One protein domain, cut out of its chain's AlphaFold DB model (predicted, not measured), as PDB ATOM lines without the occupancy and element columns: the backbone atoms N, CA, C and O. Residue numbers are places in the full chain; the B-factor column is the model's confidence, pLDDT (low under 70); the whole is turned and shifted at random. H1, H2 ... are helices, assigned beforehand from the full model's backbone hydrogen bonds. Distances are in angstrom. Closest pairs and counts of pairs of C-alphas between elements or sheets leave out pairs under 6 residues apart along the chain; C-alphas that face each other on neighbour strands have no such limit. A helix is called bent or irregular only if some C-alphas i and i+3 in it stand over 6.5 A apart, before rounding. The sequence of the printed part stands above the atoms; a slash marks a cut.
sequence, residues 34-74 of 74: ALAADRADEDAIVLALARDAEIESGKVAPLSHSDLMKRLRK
ATOM      1  N   ALA A  34      39.735 -23.919 -31.911       62.97
ATOM      2  CA  ALA A  34      40.461 -22.917 -32.708       62.97
ATOM      3  C   ALA A  34      41.848 -23.413 -33.160       62.97
ATOM      4  O   ALA A  34      42.291 -23.131 -34.270       62.97
ATOM      5  N   LEU A  35      42.491 -24.266 -32.355       54.66
ATOM      6  CA  LEU A  35      43.759 -24.932 -32.682       54.66
ATOM      7  C   LEU A  35      43.690 -25.867 -33.905       54.66
ATOM      8  O   LEU A  35      44.727 -26.379 -34.334       54.66
ATOM      9  N   ALA A  36      42.499 -26.173 -34.423       56.84
ATOM     10  CA  ALA A  36      42.325 -26.906 -35.673       56.84
ATOM     11  C   ALA A  36      42.282 -25.976 -36.898       56.84
ATOM     12  O   ALA A  36      42.601 -26.434 -37.990       56.84
ATOM     13  N   ALA A  37      41.920 -24.700 -36.723       57.31
ATOM     14  CA  ALA A  37      41.808 -23.726 -37.808       57.31
ATOM     15  C   ALA A  37      43.146 -23.048 -38.159       57.31
ATOM     16  O   ALA A  37      43.354 -22.695 -39.313       57.31
ATOM     17  N   ASP A  38      44.060 -22.918 -37.190       59.69
ATOM     18  CA  ASP A  38      45.369 -22.257 -37.361       59.69
ATOM     19  C   ASP A  38      46.518 -23.195 -37.776       59.69
ATOM     20  O   ASP A  38      47.673 -22.773 -37.864       59.69
ATOM     21  N   ARG A  39      46.250 -24.484 -38.020       64.25
ATOM     22  CA  ARG A  39      47.301 -25.393 -38.501       64.25
ATOM     23  C   ARG A  39      47.506 -25.197 -39.989       64.25
ATOM     24  O   ARG A  39      46.550 -25.274 -40.756       64.25
ATOM     25  N   ALA A  40      48.762 -25.028 -40.392       78.00
ATOM     26  CA  ALA A  40      49.118 -25.155 -41.793       78.00
ATOM     27  C   ALA A  40      48.724 -26.556 -42.288       78.00
ATOM     28  O   ALA A  40      48.836 -27.538 -41.546       78.00
ATOM     29  N   ASP A  41      48.300 -26.659 -43.547       81.06
ATOM     30  CA  ASP A  41      47.901 -27.934 -44.158       81.06
ATOM     31  C   ASP A  41      48.973 -29.027 -43.972       81.06
ATOM     32  O   ASP A  41      48.654 -30.197 -43.761       81.06
ATOM     33  N   GLU A  42      50.251 -28.644 -43.973       85.50
ATOM     34  CA  GLU A  42      51.382 -29.542 -43.736       85.50
ATOM     35  C   GLU A  42      51.373 -30.150 -42.322       85.50
ATOM     36  O   GLU A  42      51.514 -31.366 -42.172       85.50
ATOM     37  N   ASP A  43      51.101 -29.351 -41.286       84.69
ATOM     38  CA  ASP A  43      50.999 -29.833 -39.903       84.69
ATOM     39  C   ASP A  43      49.805 -30.779 -39.721       84.69
ATOM     40  O   ASP A  43      49.861 -31.738 -38.940       84.69
ATOM     41  N   ALA A  44      48.711 -30.528 -40.447       84.44
ATOM     42  CA  ALA A  44      47.542 -31.399 -40.448       84.44
ATOM     43  C   ALA A  44      47.856 -32.763 -41.082       84.44
ATOM     44  O   ALA A  44      47.484 -33.798 -40.521       84.44
ATOM     45  N   ILE A  45      48.591 -32.779 -42.199       90.44
ATOM     46  CA  ILE A  45      49.038 -34.013 -42.862       90.44
ATOM     47  C   ILE A  45      49.984 -34.800 -41.950       90.44
ATOM     48  O   ILE A  45      49.796 -36.003 -41.762       90.44
ATOM     49  N   VAL A  46      50.966 -34.134 -41.332       92.25
ATOM     50  CA  VAL A  46      51.905 -34.776 -40.398       92.25
ATOM     51  C   VAL A  46      51.159 -35.398 -39.218       92.25
ATOM     52  O   VAL A  46      51.433 -36.541 -38.843       92.25
ATOM     53  N   LEU A  47      50.181 -34.685 -38.649       89.19
ATOM     54  CA  LEU A  47      49.351 -35.220 -37.573       89.19
ATOM     55  C   LEU A  47      48.547 -36.445 -38.027       89.19
ATOM     56  O   LEU A  47      48.477 -37.421 -37.279       89.19
ATOM     57  N   ALA A  48      47.932 -36.394 -39.210       90.44
ATOM     58  CA  ALA A  48      47.130 -37.493 -39.739       90.44
ATOM     59  C   ALA A  48      47.974 -38.766 -39.896       90.44
ATOM     60  O   ALA A  48      47.622 -39.803 -39.341       90.44
ATOM     61  N   LEU A  49      49.151 -38.653 -40.521       95.06
ATOM     62  CA  LEU A  49      50.086 -39.773 -40.682       95.06
ATOM     63  C   LEU A  49      50.542 -40.349 -39.335       95.06
ATOM     64  O   LEU A  49      50.617 -41.566 -39.165       95.06
ATOM     65  N   ALA A  50      50.825 -39.488 -38.354       94.12
ATOM     66  CA  ALA A  50      51.199 -39.938 -37.017       94.12
ATOM     67  C   ALA A  50      50.056 -40.705 -36.332       94.12
ATOM     68  O   ALA A  50      50.299 -41.725 -35.688       94.12
ATOM     69  N   ARG A  51      48.809 -40.241 -36.474       92.75
ATOM     70  CA  ARG A  51      47.623 -40.909 -35.914       92.75
ATOM     71  C   ARG A  51      47.369 -42.263 -36.567       92.75
ATOM     72  O   ARG A  51      47.081 -43.212 -35.841       92.75
ATOM     73  N   ASP A  52      47.534 -42.365 -37.880       93.81
ATOM     74  CA  ASP A  52      47.390 -43.629 -38.603       93.81
ATOM     75  C   ASP A  52      48.409 -44.661 -38.106       93.81
ATOM     76  O   ASP A  52      48.026 -45.763 -37.715       93.81
ATOM     77  N   ALA A  53      49.682 -44.276 -37.965       95.62
ATOM     78  CA  ALA A  53      50.713 -45.159 -37.418       95.62
ATOM     79  C   ALA A  53      50.406 -45.621 -35.977       95.62
ATOM     80  O   ALA A  53      50.676 -46.766 -35.597       95.62
ATOM     81  N   GLU A  54      49.828 -44.754 -35.142       95.50
ATOM     82  CA  GLU A  54      49.407 -45.125 -33.785       95.50
ATOM     83  C   GLU A  54      48.237 -46.121 -33.782       95.50
ATOM     84  O   GLU A  54      48.191 -46.998 -32.915       95.50
ATOM     85  N   ILE A  55      47.311 -46.004 -34.739       94.31
ATOM     86  CA  ILE A  55      46.185 -46.933 -34.906       94.31
ATOM     87  C   ILE A  55      46.689 -48.281 -35.433       94.31
ATOM     88  O   ILE A  55      46.360 -49.320 -34.862       94.31
ATOM     89  N   GLU A  56      47.518 -48.277 -36.477       95.06
ATOM     90  CA  GLU A  56      48.065 -49.488 -37.105       95.06
ATOM     91  C   GLU A  56      48.963 -50.290 -36.157       95.06
ATOM     92  O   GLU A  56      48.909 -51.518 -36.130       95.06
ATOM     93  N   SER A  57      49.754 -49.603 -35.328       95.88
ATOM     94  CA  SER A  57      50.566 -50.246 -34.283       95.88
ATOM     95  C   SER A  57      49.746 -50.773 -33.099       95.88
ATOM     96  O   SER A  57      50.294 -51.447 -32.227       95.88
ATOM     97  N   GLY A  58      48.447 -50.458 -33.030       93.19
ATOM     98  CA  GLY A  58      47.571 -50.817 -31.915       93.19
ATOM     99  C   GLY A  58      47.855 -50.046 -30.623       93.19
ATOM    100  O   GLY A  58      47.298 -50.380 -29.576       93.19
ATOM    101  N   LYS A  59      48.703 -49.008 -30.671       93.88
ATOM    102  CA  LYS A  59      49.007 -48.140 -29.522       93.88
ATOM    103  C   LYS A  59      47.765 -47.385 -29.050       93.88
ATOM    104  O   LYS A  59      47.629 -47.105 -27.859       93.88
ATOM    105  N   VAL A  60      46.860 -47.061 -29.973       90.81
ATOM    106  CA  VAL A  60      45.569 -46.432 -29.678       90.81
ATOM    107  C   VAL A  60      44.432 -47.197 -30.348       90.81
ATOM    108  O   VAL A  60      44.576 -47.713 -31.453       90.81
ATOM    109  N   ALA A  61      43.278 -47.257 -29.682       90.62
ATOM    110  CA  ALA A  61      42.071 -47.852 -30.246       90.62
ATOM    111  C   ALA A  61      41.237 -46.771 -30.960       90.62
ATOM    112  O   ALA A  61      40.874 -45.778 -30.315       90.62
ATOM    113  N   PRO A  62      40.902 -46.943 -32.253       89.50
ATOM    114  CA  PRO A  62      40.053 -45.996 -32.962       89.50
ATOM    115  C   PRO A  62      38.651 -45.972 -32.346       89.50
ATOM    116  O   PRO A  62      38.095 -46.999 -31.948       89.50
ATOM    117  N   LEU A  63      38.070 -44.778 -32.258       91.06
ATOM    118  CA  LEU A  63      36.740 -44.587 -31.694       91.06
ATOM    119  C   LEU A  63      35.689 -44.707 -32.799       91.06
ATOM    120  O   LEU A  63      35.677 -43.913 -33.737       91.06
ATOM    121  N   SER A  64      34.775 -45.672 -32.674       92.00
ATOM    122  CA  SER A  64      33.646 -45.769 -33.600       92.00
ATOM    123  C   SER A  64      32.683 -44.594 -33.410       92.00
ATOM    124  O   SER A  64      32.532 -44.066 -32.304       92.00
ATOM    125  N   HIS A  65      31.951 -44.231 -34.467       89.75
ATOM    126  CA  HIS A  65      30.900 -43.214 -34.377       89.75
ATOM    127  C   HIS A  65      29.893 -43.531 -33.259       89.75
ATOM    128  O   HIS A  65      29.527 -42.664 -32.470       89.75
ATOM    129  N   SER A  66      29.485 -44.797 -33.138       93.75
ATOM    130  CA  SER A  66      28.543 -45.223 -32.101       93.75
ATOM    131  C   SER A  66      29.082 -45.009 -30.682       93.75
ATOM    132  O   SER A  66      28.337 -44.583 -29.799       93.75
ATOM    133  N   ASP A  67      30.376 -45.250 -30.463       93.19
ATOM    134  CA  ASP A  67      31.002 -45.108 -29.150       93.19
ATOM    135  C   ASP A  67      31.255 -43.643 -28.805       93.19
ATOM    136  O   ASP A  67      31.085 -43.253 -27.649       93.19
ATOM    137  N   LEU A  68      31.561 -42.813 -29.805       92.06
ATOM    138  CA  LEU A  68      31.583 -41.361 -29.657       92.06
ATOM    139  C   LEU A  68      30.211 -40.834 -29.218       92.06
ATOM    140  O   LEU A  68      30.106 -40.148 -28.202       92.06
ATOM    141  N   MET A  69      29.144 -41.212 -29.924       94.50
ATOM    142  CA  MET A  69      27.792 -40.742 -29.612       94.50
ATOM    143  C   MET A  69      27.297 -41.221 -28.245       94.50
ATOM    144  O   MET A  69      26.557 -40.500 -27.579       94.50
ATOM    145  N   LYS A  70      27.716 -42.405 -27.780       93.19
ATOM    146  CA  LYS A  70      27.436 -42.854 -26.404       93.19
ATOM    147  C   LYS A  70      28.114 -41.973 -25.353       93.19
ATOM    148  O   LYS A  70      27.525 -41.754 -24.300       93.19
ATOM    149  N   ARG A  71      29.338 -41.491 -25.607       91.06
ATOM    150  CA  ARG A  71      30.076 -40.625 -24.668       91.06
ATOM    151  C   ARG A  71      29.460 -39.232 -24.565       91.06
ATOM    152  O   ARG A  71      29.388 -38.709 -23.465       91.06
ATOM    153  N   LEU A  72      28.996 -38.674 -25.684       87.50
ATOM    154  CA  LEU A  72      28.422 -37.323 -25.751       87.50
ATOM    155  C   LEU A  72      26.998 -37.206 -25.185       87.50
ATOM    156  O   LEU A  72      26.522 -36.101 -24.958       87.50
ATOM    157  N   ARG A  73      26.290 -38.326 -25.001       83.12
ATOM    158  CA  ARG A  73      24.923 -38.356 -24.444       83.12
ATOM    159  C   ARG A  73      24.884 -38.552 -22.922       83.12
ATOM    160  O   ARG A  73      23.801 -38.788 -22.387       83.12
ATOM    161  N   LYS A  74      26.038 -38.536 -22.253       56.53
ATOM    162  CA  LYS A  74      26.148 -38.518 -20.789       56.53
ATOM    163  C   LYS A  74      26.300 -37.089 -20.304       56.53
ATOM    164  O   LYS A  74      25.743 -36.814 -19.223       56.53
TER     165      LYS A  74
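What this domain is: This is residues 34 to 74 of the 74 residues of an uncharacterized protein of Verrucomicrobiales bacterium (UniProt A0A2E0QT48). The model is an open, flat V: the long helix H1 makes one arm, and the short helix H2 with the stretched link before it makes the other. The two helices have no contact; the corner of the V lies in the link, about residues 57 to 60, and residues 34 to 40 form a hook at the free end of H1, turned toward the mouth of the V. The printed part has 41 residues, with two named helices in the order H1, H2 and no named strand; the class is all helix. The whole is only just loose, close to extended, with a radius of gyration of the C-alphas of 13.2 A, and the C-alphas span 34 by 29 by 12 A.

Where its parts are: The printed part begins at Ala 34, whose C-alpha is at (40.461, -22.917, -32.708). H1 is residues 41 to 56, 22.7 A from first to last C-alpha, beginning at C-alpha 41 at (47.901, -27.934, -44.158). H2 is residues 65 to 72, 10.7 A from first to last C-alpha, ending at C-alpha 72 at (28.422, -37.323, -25.751).

How they stand to each other: H1 and H2 are apart, with no C-alpha of the one within 8 A of the other. A short link of 8 residues joins them. Residues 45 to 50 of H1 stand free. Residues 63 to 74, of which 65 to 72 belong to H2, stand free too. In H1 and H2 every O i to N i+4 pair is within hydrogen-bond range. Neither helix is bent.

The domain as a whole: The two C-alphas farthest apart are those of Glu 42 and Lys 74, 35.3 A. The printed part has no cut, and it ends at residue 74, the chain's last residue. The mean pLDDT of the printed part is 85.4; residues 34 to 39 and residue 74 are under 70.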